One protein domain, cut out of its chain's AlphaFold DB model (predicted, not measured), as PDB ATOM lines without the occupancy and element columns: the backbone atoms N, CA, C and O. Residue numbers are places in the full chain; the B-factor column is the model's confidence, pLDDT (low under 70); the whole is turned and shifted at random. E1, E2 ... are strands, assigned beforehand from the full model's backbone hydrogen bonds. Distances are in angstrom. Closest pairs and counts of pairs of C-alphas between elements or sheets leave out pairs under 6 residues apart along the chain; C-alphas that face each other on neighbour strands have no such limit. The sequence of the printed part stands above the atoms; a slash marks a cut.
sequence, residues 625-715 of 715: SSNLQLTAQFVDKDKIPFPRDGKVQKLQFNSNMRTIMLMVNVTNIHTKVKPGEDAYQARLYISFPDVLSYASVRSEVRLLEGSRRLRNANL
ATOM      1  N   SER A 625     118.490  97.779 111.307       77.56
ATOM      2  CA  SER A 625     119.232  99.025 111.257       77.56
ATOM      3  C   SER A 625     120.698  98.702 110.977       77.56
ATOM      4  O   SER A 625     121.443  98.231 111.835       77.56
ATOM      5  N   SER A 626     121.107  98.919 109.726       82.81
ATOM      6  CA  SER A 626     122.456  98.604 109.249       82.81
ATOM      7  C   SER A 626     123.418  99.791 109.375       82.81
ATOM      8  O   SER A 626     123.035 100.960 109.263       82.81
ATOM      9  N   ASN A 627     124.703  99.488 109.560       87.44
ATOM     10  CA  ASN A 627     125.788 100.465 109.661       87.44
ATOM     11  C   ASN A 627     126.749 100.299 108.481       87.44
ATOM     12  O   ASN A 627     127.945 100.056 108.663       87.44
ATOM     13  N   LEU A 628     126.197 100.413 107.270       86.75
ATOM     14  CA  LEU A 628     126.961 100.418 106.027       86.75
ATOM     15  C   LEU A 628     127.946 101.594 106.021       86.75
ATOM     16  O   LEU A 628     127.557 102.760 105.947       86.75
ATOM     17  N   GLN A 629     129.233 101.270 106.082       86.50
ATOM     18  CA  GLN A 629     130.345 102.201 105.954       86.50
ATOM     19  C   GLN A 629     131.094 101.902 104.657       86.50
ATOM     20  O   GLN A 629     131.289 100.743 104.294       86.50
ATOM     21  N   LEU A 630     131.534 102.950 103.963       87.75
ATOM     22  CA  LEU A 630     132.258 102.844 102.701       87.75
ATOM     23  C   LEU A 630     133.533 103.678 102.771       87.75
ATOM     24  O   LEU A 630     133.512 104.853 103.136       87.75
ATOM     25  N   THR A 631     134.644 103.064 102.381       87.12
ATOM     26  CA  THR A 631     135.926 103.738 102.162       87.12
ATOM     27  C   THR A 631     136.403 103.449 100.746       87.12
ATOM     28  O   THR A 631     136.237 102.338 100.244       87.12
ATOM     29  N   ALA A 632     136.961 104.457 100.079       86.94
ATOM     30  CA  ALA A 632     137.423 104.347  98.702       86.94
ATOM     31  C   ALA A 632     138.777 105.045  98.530       86.94
ATOM     32  O   ALA A 632     139.021 106.113  99.103       86.94
ATOM     33  N   GLN A 633     139.658 104.432  97.745       87.62
ATOM     34  CA  GLN A 633     140.960 104.986  97.386       87.62
ATOM     35  C   GLN A 633     141.392 104.492  96.007       87.62
ATOM     36  O   GLN A 633     141.211 103.322  95.671       87.62
ATOM     37  N   PHE A 634     141.987 105.373  95.210       86.50
ATOM     38  CA  PHE A 634     142.637 104.964  93.974       86.50
ATOM     39  C   PHE A 634     143.941 104.225  94.291       86.50
ATOM     40  O   PHE A 634     144.703 104.640  95.175       86.50
ATOM     41  N   VAL A 635     144.177 103.142  93.555       83.94
ATOM     42  CA  VAL A 635     145.342 102.260  93.663       83.94
ATOM     43  C   VAL A 635     145.921 101.970  92.276       83.94
ATOM     44  O   VAL A 635     145.228 102.098  91.260       83.94
ATOM     45  N   ASP A 636     147.190 101.579  92.234       78.88
ATOM     46  CA  ASP A 636     147.835 101.086  91.019       78.88
ATOM     47  C   ASP A 636     147.459  99.620  90.696       78.88
ATOM     48  O   ASP A 636     146.536  99.038  91.275       78.88
ATOM     49  N   LYS A 637     148.157  99.016  89.725       76.56
ATOM     50  CA  LYS A 637     147.913  97.631  89.283       76.56
ATOM     51  C   LYS A 637     148.251  96.586  90.350       76.56
ATOM     52  O   LYS A 637     147.656  95.508  90.330       76.56
ATOM     53  N   ASP A 638     149.148  96.920  91.272       78.69
ATOM     54  CA  ASP A 638     149.639  96.057  92.347       78.69
ATOM     55  C   ASP A 638     148.897  96.328  93.674       78.69
ATOM     56  O   ASP A 638     149.252  95.801  94.729       78.69
ATOM     57  N   LYS A 639     147.793  97.093  93.597       77.75
ATOM     58  CA  LYS A 639     146.910  97.534  94.692       77.75
ATOM     59  C   LYS A 639     147.554  98.523  95.674       77.75
ATOM     60  O   LYS A 639     147.003  98.742  96.756       77.75
ATOM     61  N   ILE A 640     148.669  99.159  95.317       81.50
ATOM     62  CA  ILE A 640     149.333 100.147  96.173       81.50
ATOM     63  C   ILE A 640     148.566 101.485  96.082       81.50
ATOM     64  O   ILE A 640     148.275 101.945  94.974       81.50
ATOM     65  N   PRO A 641     148.192 102.134  97.205       83.31
ATOM     66  CA  PRO A 641     147.459 103.402  97.172       83.31
ATOM     67  C   PRO A 641     148.300 104.564  96.637       83.31
ATOM     68  O   PRO A 641     149.426 104.777  97.083       83.31
ATOM     69  N   PHE A 642     147.723 105.378  95.747       84.06
ATOM     70  CA  PHE A 642     148.404 106.586  95.267       84.06
ATOM     71  C   PHE A 642     148.625 107.610  96.396       84.06
ATOM     72  O   PHE A 642     147.740 107.749  97.257       84.06
ATOM     73  N   PRO A 643     149.742 108.372  96.373       81.69
ATOM     74  CA  PRO A 643     150.089 109.344  97.409       81.69
ATOM     75  C   PRO A 643     148.960 110.327  97.727       81.69
ATOM     76  O   PRO A 643     148.321 110.878  96.827       81.69
ATOM     77  N   ARG A 644     148.736 110.583  99.021       81.88
ATOM     78  CA  ARG A 644     147.800 111.610  99.498       81.88
ATOM     79  C   ARG A 644     148.519 112.891  99.883       81.88
ATOM     80  O   ARG A 644     149.590 112.859 100.478       81.88
ATOM     81  N   ASP A 645     147.860 114.003  99.596       78.12
ATOM     82  CA  ASP A 645     148.146 115.319 100.147       78.12
ATOM     83  C   ASP A 645     146.873 115.809 100.852       78.12
ATOM     84  O   ASP A 645     145.846 116.091 100.222       78.12
ATOM     85  N   GLY A 646     146.884 115.751 102.186       77.75
ATOM     86  CA  GLY A 646     145.689 115.915 103.012       77.75
ATOM     87  C   GLY A 646     144.548 114.971 102.599       77.75
ATOM     88  O   GLY A 646     144.632 113.751 102.752       77.75
ATOM     89  N   LYS A 647     143.453 115.548 102.086       74.94
ATOM     90  CA  LYS A 647     142.258 114.812 101.629       74.94
ATOM     91  C   LYS A 647     142.299 114.398 100.148       74.94
ATOM     92  O   LYS A 647     141.415 113.661  99.722       74.94
ATOM     93  N   VAL A 648     143.284 114.849  99.369       77.94
ATOM     94  CA  VAL A 648     143.352 114.644  97.910       77.94
ATOM     95  C   VAL A 648     144.372 113.554  97.577       77.94
ATOM     96  O   VAL A 648     145.473 113.557  98.120       77.94
ATOM     97  N   GLN A 649     144.045 112.624  96.674       78.62
ATOM     98  CA  GLN A 649     145.044 111.720  96.084       78.62
ATOM     99  C   GLN A 649     145.673 112.361  94.845       78.62
ATOM    100  O   GLN A 649     144.966 112.804  93.941       78.62
ATOM    101  N   LYS A 650     147.007 112.394  94.794       78.56
ATOM    102  CA  LYS A 650     147.770 112.912  93.654       78.56
ATOM    103  C   LYS A 650     147.912 111.819  92.594       78.56
ATOM    104  O   LYS A 650     148.775 110.952  92.684       78.56
ATOM    105  N   LEU A 651     147.043 111.878  91.589       74.06
ATOM    106  CA  LEU A 651     147.094 111.034  90.396       74.06
ATOM    107  C   LEU A 651     148.036 111.671  89.362       74.06
ATOM    108  O   LEU A 651     147.659 112.620  88.678       74.06
ATOM    109  N   GLN A 652     149.266 111.167  89.254       70.38
ATOM    110  CA  GLN A 652     150.217 111.623  88.237       70.38
ATOM    111  C   GLN A 652     150.013 110.835  86.938       70.38
ATOM    112  O   GLN A 652     150.496 109.715  86.795       70.38
ATOM    113  N   PHE A 653     149.279 111.419  85.993       63.88
ATOM    114  CA  PHE A 653     149.002 110.803  84.696       63.88
ATOM    115  C   PHE A 653     150.244 110.774  83.796       63.88
ATOM    116  O   PHE A 653     150.973 111.760  83.687       63.88
ATOM    117  N   ASN A 654     150.441 109.660  83.091       68.06
ATOM    118  CA  ASN A 654     151.375 109.545  81.971       68.06
ATOM    119  C   ASN A 654     150.693 108.863  80.772       68.06
ATOM    120  O   ASN A 654     149.671 108.191  80.927       68.06
ATOM    121  N   SER A 655     151.281 108.993  79.580       64.38
ATOM    122  CA  SER A 655     150.728 108.498  78.307       64.38
ATOM    123  C   SER A 655     150.502 106.977  78.239       64.38
ATOM    124  O   SER A 655     149.836 106.493  77.324       64.38
ATOM    125  N   ASN A 656     151.040 106.215  79.197       64.25
ATOM    126  CA  ASN A 656     150.969 104.754  79.249       64.25
ATOM    127  C   ASN A 656     149.899 104.244  80.242       64.25
ATOM    128  O   ASN A 656     149.572 103.052  80.245       64.25
ATOM    129  N   MET A 657     149.313 105.118  81.070       66.50
ATOM    130  CA  MET A 657     148.288 104.776  82.067       66.50
ATOM    131  C   MET A 657     146.886 104.651  81.449       66.50
ATOM    132  O   MET A 657     146.027 105.509  81.616       66.50
ATOM    133  N   ARG A 658     146.630 103.530  80.765       71.00
ATOM    134  CA  ARG A 658     145.319 103.207  80.155       71.00
ATOM    135  C   ARG A 658     144.254 102.675  81.129       71.00
ATOM    136  O   ARG A 658     143.169 102.296  80.698       71.00
ATOM    137  N   THR A 659     144.556 102.545  82.421       74.75
ATOM    138  CA  THR A 659     143.627 101.987  83.421       74.75
ATOM    139  C   THR A 659     143.990 102.497  84.811       74.75
ATOM    140  O   THR A 659     145.169 102.526  85.160       74.75
ATOM    141  N   ILE A 660     142.979 102.851  85.605       78.69
ATOM    142  CA  ILE A 660     143.095 103.242  87.016       78.69
ATOM    143  C   ILE A 660     142.217 102.280  87.820       78.69
ATOM    144  O   ILE A 660     141.117 101.952  87.375       78.69
ATOM    145  N   MET A 661     142.675 101.823  88.986       84.38
ATOM    146  CA  MET A 661     141.864 100.999  89.883       84.38
ATOM    147  C   MET A 661     141.332 101.832  91.052       84.38
ATOM    148  O   MET A 661     142.062 102.611  91.663       84.38
ATOM    149  N   LEU A 662     140.050 101.655  91.372       85.88
ATOM    150  CA  LEU A 662     139.415 102.207  92.566       85.88
ATOM    151  C   LEU A 662     139.174 101.060  93.549       85.88
ATOM    152  O   LEU A 662     138.308 100.215  93.327       85.88
ATOM    153  N   MET A 663     139.945 101.018  94.633       86.31
ATOM    154  CA  MET A 663     139.734 100.062  95.712       86.31
ATOM    155  C   MET A 663     138.634 100.598  96.629       86.31
ATOM    156  O   MET A 663     138.838 101.593  97.329       86.31
ATOM    157  N   VAL A 664     137.476  99.940  96.623       86.88
ATOM    158  CA  VAL A 664     136.355 100.230  97.526       86.88
ATOM    159  C   VAL A 664     136.275  99.130  98.579       86.88
ATOM    160  O   VAL A 664     136.246  97.948  98.243       86.88
ATOM    161  N   ASN A 665     136.228  99.517  99.850       86.56
ATOM    162  CA  ASN A 665     135.994  98.626 100.979       86.56
ATOM    163  C   ASN A 665     134.688  99.043 101.670       86.56
ATOM    164  O   ASN A 665     134.562 100.185 102.125       86.56
ATOM    165  N   VAL A 666     133.728  98.118 101.719       86.44
ATOM    166  CA  VAL A 666     132.393  98.306 102.302       86.44
ATOM    167  C   VAL A 666     132.254  97.373 103.497       86.44
ATOM    168  O   VAL A 666     132.476  96.170 103.371       86.44
ATOM    169  N   THR A 667     131.871  97.912 104.651       85.88
ATOM    170  CA  THR A 667     131.703  97.144 105.890       85.88
ATOM    171  C   THR A 667     130.332  97.401 106.512       85.88
ATOM    172  O   THR A 667     129.739  98.460 106.326       85.88
ATOM    173  N   ASN A 668     129.816  96.420 107.255       83.56
ATOM    174  CA  ASN A 668     128.589  96.533 108.047       83.56
ATOM    175  C   ASN A 668     128.893  96.078 109.478       83.56
ATOM    176  O   ASN A 668     128.576  94.959 109.876       83.56
ATOM    177  N   ILE A 669     129.641  96.904 110.210       82.69
ATOM    178  CA  ILE A 669     130.181  96.547 111.527       82.69
ATOM    179  C   ILE A 669     129.310  97.171 112.614       82.69
ATOM    180  O   ILE A 669     129.072  98.382 112.616       82.69
ATOM    181  N   HIS A 670     128.858  96.347 113.559       78.31
ATOM    182  CA  HIS A 670     128.128  96.808 114.734       78.31
ATOM    183  C   HIS A 670     129.035  97.678 115.618       78.31
ATOM    184  O   HIS A 670     130.151  97.293 115.957       78.31
ATOM    185  N   THR A 671     128.554  98.851 116.031       80.12
ATOM    186  CA  THR A 671     129.303  99.791 116.883       80.12
ATOM    187  C   THR A 671     128.486 100.185 118.111       80.12
ATOM    188  O   THR A 671     127.272 100.025 118.133       80.12
ATOM    189  N   LYS A 672     129.128 100.779 119.125       73.50
ATOM    190  CA  LYS A 672     128.435 101.307 120.321       73.50
ATOM    191  C   LYS A 672     127.506 102.509 120.042       73.50
ATOM    192  O   LYS A 672     126.887 103.007 120.972       73.50
ATOM    193  N   VAL A 673     127.452 103.000 118.800       77.44
ATOM    194  CA  VAL A 673     126.692 104.201 118.387       77.44
ATOM    195  C   VAL A 673     125.696 103.900 117.256       77.44
ATOM    196  O   VAL A 673     124.707 104.610 117.105       77.44
ATOM    197  N   LYS A 674     125.932 102.844 116.465       77.38
ATOM    198  CA  LYS A 674     125.029 102.352 115.416       77.38
ATOM    199  C   LYS A 674     125.032 100.816 115.362       77.38
ATOM    200  O   LYS A 674     126.131 100.249 115.253       77.38
ATOM    201  N   PRO A 675     123.857 100.158 115.373       76.00
ATOM    202  CA  PRO A 675     123.746  98.719 115.147       76.00
ATOM    203  C   PRO A 675     124.184  98.351 113.723       76.00
ATOM    204  O   PRO A 675     124.092  99.163 112.809       76.00
ATOM    205  N   GLY A 676     124.716  97.141 113.552       78.69
ATOM    206  CA  GLY A 676     125.241  96.621 112.283       78.69
ATOM    207  C   GLY A 676     124.459  95.399 111.814       78.69
ATOM    208  O   GLY A 676     125.039  94.326 111.661       78.69
ATOM    209  N   GLU A 677     123.143  95.542 111.684       81.69
ATOM    210  CA  GLU A 677     122.218  94.452 111.342       81.69
ATOM    211  C   GLU A 677     122.144  94.207 109.827       81.69
ATOM    212  O   GLU A 677     122.686  94.985 109.036       81.69
ATOM    213  N   ASP A 678     121.512  93.105 109.411       72.81
ATOM    214  CA  ASP A 678     121.541  92.622 108.024       72.81
ATOM    215  C   ASP A 678     120.992  93.661 107.020       72.81
ATOM    216  O   ASP A 678     119.820  94.040 107.017       72.81
ATOM    217  N   ALA A 679     121.867  94.111 106.116       72.06
ATOM    218  CA  ALA A 679     121.562  95.103 105.089       72.06
ATOM    219  C   ALA A 679     120.944  94.446 103.839       72.06
ATOM    220  O   ALA A 679     121.625  94.199 102.838       72.06
ATOM    221  N   TYR A 680     119.648  94.133 103.895       65.31
ATOM    222  CA  TYR A 680     118.939  93.504 102.777       65.31
ATOM    223  C   TYR A 680     118.946  94.374 101.505       65.31
ATOM    224  O   TYR A 680     118.753  95.585 101.560       65.31
ATOM    225  N   GLN A 681     119.156  93.736 100.346       64.88
ATOM    226  CA  GLN A 681     119.292  94.383  99.028       64.88
ATOM    227  C   GLN A 681     120.378  95.481  98.930       64.88
ATOM    228  O   GLN A 681     120.278  96.361  98.073       64.88
ATOM    229  N   ALA A 682     121.434  95.434  99.752       71.25
ATOM    230  CA  ALA A 682     122.559  96.365  99.645       71.25
ATOM    231  C   ALA A 682     123.197  96.353  98.237       71.25
ATOM    232  O   ALA A 682     123.530  95.295  97.700       71.25
ATOM    233  N   ARG A 683     123.390  97.545  97.654       75.44
ATOM    234  CA  ARG A 683     124.007  97.777  96.334       75.44
ATOM    235  C   ARG A 683     125.060  98.876  96.423       75.44
ATOM    236  O   ARG A 683     124.887  99.839  97.170       75.44
ATOM    237  N   LEU A 684     126.118  98.758  95.625       80.31
ATOM    238  CA  LEU A 684     127.186  99.751  95.527       80.31
ATOM    239  C   LEU A 684     126.986 100.626  94.283       80.31
ATOM    240  O   LEU A 684     127.276 100.209  93.169       80.31
ATOM    241  N   TYR A 685     126.520 101.858  94.475       83.00
ATOM    242  CA  TYR A 685     126.424 102.840  93.394       83.00
ATOM    243  C   TYR A 685     127.731 103.631  93.276       83.00
ATOM    244  O   TYR A 685     128.137 104.302  94.225       83.00
ATOM    245  N   ILE A 686     128.374 103.577  92.107       80.75
ATOM    246  CA  ILE A 686     129.547 104.394  91.769       80.75
ATOM    247  C   ILE A 686     129.210 105.222  90.532       80.75
ATOM    248  O   ILE A 686     128.918 104.671  89.472       80.75
ATOM    249  N   SER A 687     129.254 106.544  90.666       84.19
ATOM    250  CA  SER A 687     129.191 107.477  89.545       84.19
ATOM    251  C   SER A 687     130.606 107.811  89.073       84.19
ATOM    252  O   SER A 687     131.499 108.088  89.876       84.19
ATOM    253  N   PHE A 688     130.807 107.786  87.758       81.19
ATOM    254  CA  PHE A 688     132.051 108.189  87.106       81.19
ATOM    255  C   PHE A 688     131.779 109.446  86.265       81.19
ATOM    256  O   PHE A 688     130.698 109.538  85.681       81.19
ATOM    257  N   PRO A 689     132.706 110.419  86.197       84.12
ATOM    258  CA  PRO A 689     132.618 111.511  85.230       84.12
ATOM    259  C   PRO A 689     132.862 110.977  83.812       84.12
ATOM    260  O   PRO A 689     133.583 109.995  83.649       84.12
ATOM    261  N   ASP A 690     132.361 111.671  82.788       80.94
ATOM    262  CA  ASP A 690     132.366 111.221  81.377       80.94
ATOM    263  C   ASP A 690     133.764 110.905  80.797       80.94
ATOM    264  O   ASP A 690     133.897 110.219  79.786       80.94
ATOM    265  N   VAL A 691     134.825 111.376  81.460       80.75
ATOM    266  CA  VAL A 691     136.238 111.109  81.135       80.75
ATOM    267  C   VAL A 691     136.682 109.686  81.541       80.75
ATOM    268  O   VAL A 691     137.743 109.228  81.121       80.75
ATOM    269  N   LEU A 692     135.901 108.968  82.359       80.69
ATOM    270  CA  LEU A 692     136.230 107.644  82.898       80.69
ATOM    271  C   LEU A 692     135.151 106.600  82.568       80.69
ATOM    272  O   LEU A 692     134.096 106.546  83.195       80.69
ATOM    273  N   SER A 693     135.457 105.692  81.642       79.06
ATOM    274  CA  SER A 693     134.630 104.514  81.360       79.06
ATOM    275  C   SER A 693     134.864 103.392  82.381       79.06
ATOM    276  O   SER A 693     136.008 102.986  82.608       79.06
ATOM    277  N   TYR A 694     133.791 102.821  82.936       83.69
ATOM    278  CA  TYR A 694     133.866 101.591  83.732       83.69
ATOM    279  C   TYR A 694     134.353 100.406  82.878       83.69
ATOM    280  O   TYR A 694     133.863 100.195  81.771       83.69
ATOM    281  N   ALA A 695     135.309  99.630  83.401       81.88
ATOM    282  CA  ALA A 695     135.946  98.525  82.676       81.88
ATOM    283  C   ALA A 695     135.638  97.138  83.267       81.88
ATOM    284  O   ALA A 695     135.252  96.229  82.540       81.88
ATOM    285  N   SER A 696     135.851  96.943  84.574       79.25
ATOM    286  CA  SER A 696     135.550  95.690  85.287       79.25
ATOM    287  C   SER A 696     135.631  95.884  86.804       79.25
ATOM    288  O   SER A 696     136.266  96.828  87.277       79.25
ATOM    289  N   VAL A 697     135.043  94.955  87.561       81.62
ATOM    290  CA  VAL A 697     135.156  94.855  89.022       81.62
ATOM    291  C   VAL A 697     135.908  93.577  89.408       81.62
ATOM    292  O   VAL A 697     135.850  92.569  88.702       81.62
ATOM    293  N   ARG A 698     136.628  93.609  90.533       76.38
ATOM    294  CA  ARG A 698     137.265  92.441  91.162       76.38
ATOM    295  C   ARG A 698     136.961  92.477  92.655       76.38
ATOM    296  O   ARG A 698     137.310  93.454  93.312       76.38
ATOM    297  N   SER A 699     136.317  91.441  93.181       68.44
ATOM    298  CA  SER A 699     135.897  91.359  94.583       68.44
ATOM    299  C   SER A 699     136.712  90.324  95.364       68.44
ATOM    300  O   SER A 699     136.914  89.199  94.919       68.44
ATOM    301  N   GLU A 700     137.153  90.703  96.565       62.28
ATOM    302  CA  GLU A 700     137.722  89.799  97.569       62.28
ATOM    303  C   GLU A 700     136.870  89.896  98.836       62.28
ATOM    304  O   GLU A 700     136.900  90.907  99.534       62.28
ATOM    305  N   VAL A 701     136.102  88.848  99.141       55.22
ATOM    306  CA  VAL A 701     135.309  88.783 100.376       55.22
ATOM    307  C   VAL A 701     136.182  88.212 101.489       55.22
ATOM    308  O   VAL A 701     136.566  87.044 101.441       55.22
ATOM    309  N   ARG A 702     136.480  89.021 102.510       48.28
ATOM    310  CA  ARG A 702     137.151  88.574 103.739       48.28
ATOM    311  C   ARG A 702     136.186  88.676 104.912       48.28
ATOM    312  O   ARG A 702     135.634  89.742 105.166       48.28
ATOM    313  N   LEU A 703     135.995  87.569 105.625       40.06
ATOM    314  CA  LEU A 703     135.273  87.560 106.894       40.06
ATOM    315  C   LEU A 703     136.236  88.021 107.994       40.06
ATOM    316  O   LEU A 703     137.252  87.372 108.229       40.06
ATOM    317  N   LEU A 704     135.923  89.145 108.636       43.66
ATOM    318  CA  LEU A 704     136.599  89.611 109.846       43.66
ATOM    319  C   LEU A 704     135.792  89.155 111.066       43.66
ATOM    320  O   LEU A 704     134.562  89.257 111.064       43.66
ATOM    321  N   GLU A 705     136.475  88.680 112.106       34.00
ATOM    322  CA  GLU A 705     135.836  88.264 113.357       34.00
ATOM    323  C   GLU A 705     134.980  89.407 113.936       34.00
ATOM    324  O   GLU A 705     135.386  90.569 113.945       34.00
ATOM    325  N   GLY A 706     133.748  89.086 114.347       43.44
ATOM    326  CA  GLY A 706     132.742  90.071 114.770       43.44
ATOM    327  C   GLY A 706     131.865  90.671 113.654       43.44
ATOM    328  O   GLY A 706     130.981  91.468 113.959       43.44
ATOM    329  N   SER A 707     132.045  90.292 112.382       39.09
ATOM    330  CA  SER A 707     131.210  90.780 111.263       39.09
ATOM    331  C   SER A 707     130.056  89.822 110.923       39.09
ATOM    332  O   SER A 707     130.301  88.653 110.620       39.09
ATOM    333  N   ARG A 708     128.802  90.308 110.887       41.19
ATOM    334  CA  ARG A 708     127.668  89.549 110.310       41.19
ATOM    335  C   ARG A 708     127.734  89.535 108.773       41.19
ATOM    336  O   ARG A 708     128.393  90.370 108.152       41.19
ATOM    337  N   ARG A 709     127.097  88.539 108.142       39.94
ATOM    338  CA  ARG A 709     127.202  88.290 106.691       39.94
ATOM    339  C   ARG A 709     126.394  89.296 105.868       39.94
ATOM    340  O   ARG A 709     125.172  89.294 105.923       39.94
ATOM    341  N   LEU A 710     127.056  89.995 104.947       42.00
ATOM    342  CA  LEU A 710     126.382  90.553 103.769       42.00
ATOM    343  C   LEU A 710     125.847  89.397 102.900       42.00
ATOM    344  O   LEU A 710     126.618  88.731 102.208       42.00
ATOM    345  N   ARG A 711     124.536  89.131 102.953       35.31
ATOM    346  CA  ARG A 711     123.858  88.153 102.080       35.31
ATOM    347  C   ARG A 711     123.298  88.865 100.839       35.31
ATOM    348  O   ARG A 711     122.691  89.921 100.960       35.31
ATOM    349  N   ASN A 712     123.477  88.268  99.658       33.69
ATOM    350  CA  ASN A 712     122.938  88.734  98.367       33.69
ATOM    351  C   ASN A 712     123.291  90.190  97.979       33.69
ATOM    352  O   ASN A 712     122.454  90.915  97.438       33.69
ATOM    353  N   ALA A 713     124.541  90.606  98.201       32.59
ATOM    354  CA  ALA A 713     125.078  91.816  97.581       32.59
ATOM    355  C   ALA A 713     125.395  91.548  96.095       32.59
ATOM    356  O   ALA A 713     126.384  90.886  95.780       32.59
ATOM    357  N   ASN A 714     124.562  92.071  95.192       33.09
ATOM    358  CA  ASN A 714     124.917  92.187  93.776       33.09
ATOM    359  C   ASN A 714     125.769  93.452  93.584       33.09
ATOM    360  O   ASN A 714     125.388  94.528  94.057       33.09
ATOM    361  N   LEU A 715     126.902  93.297  92.894       31.47
ATOM    362  CA  LEU A 715     127.749  94.388  92.394       31.47
ATOM    363  C   LEU A 715     127.197  94.941  91.073       31.47
ATOM    364  O   LEU A 715     126.678  94.121  90.283       31.47
TER     365      LEU A 715
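AT A GLANCE: This is residues 625 to 715 of the 715 residues of the protein "Integrin_alpha2 domain-containing protein" of Dissostichus mawsoni (UniProt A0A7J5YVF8). Little regular structure: one antiparallel hairpin of two strands, E1 and E2, with long loops. Residues 636 to 660 make a wide loop at one end of the hairpin; residues 669 to 715 turn at its other end, pass along it and fold back. The printed part has 91 residues, with no named helix and 16 residues in strands: all strand, though under half are in named elements. It is loose and elongated, with a radius of gyration of the C-alphas of 15.8 A and spans of 46 by 28 by 23 A.

IN THESE COORDINATES: E1, residues 628 to 635, starts at C-alpha (126.961, 100.418, 106.027) and measures 22.2 A. E2, residues 661 to 668, measures 22.9 A and ends at C-alpha (128.589, 96.533, 108.047).

HOW THE PARTS SIT: E1 and E2 are antiparallel at 162 degrees. N 631 and O 665 are within hydrogen-bond range at 2.9 A. Residues 644 to 645 pair antiparallel with 648 to 649.

THE WHOLE: The C-alphas of Ser 655 and Lys 672, the two farthest apart, are separated by 48.1 A. The printed part has no cut. The link E1 to E2 is long, 25 residues. pLDDT is under 70 at residues 653 to 657, 680 to 681 and 699 to 715.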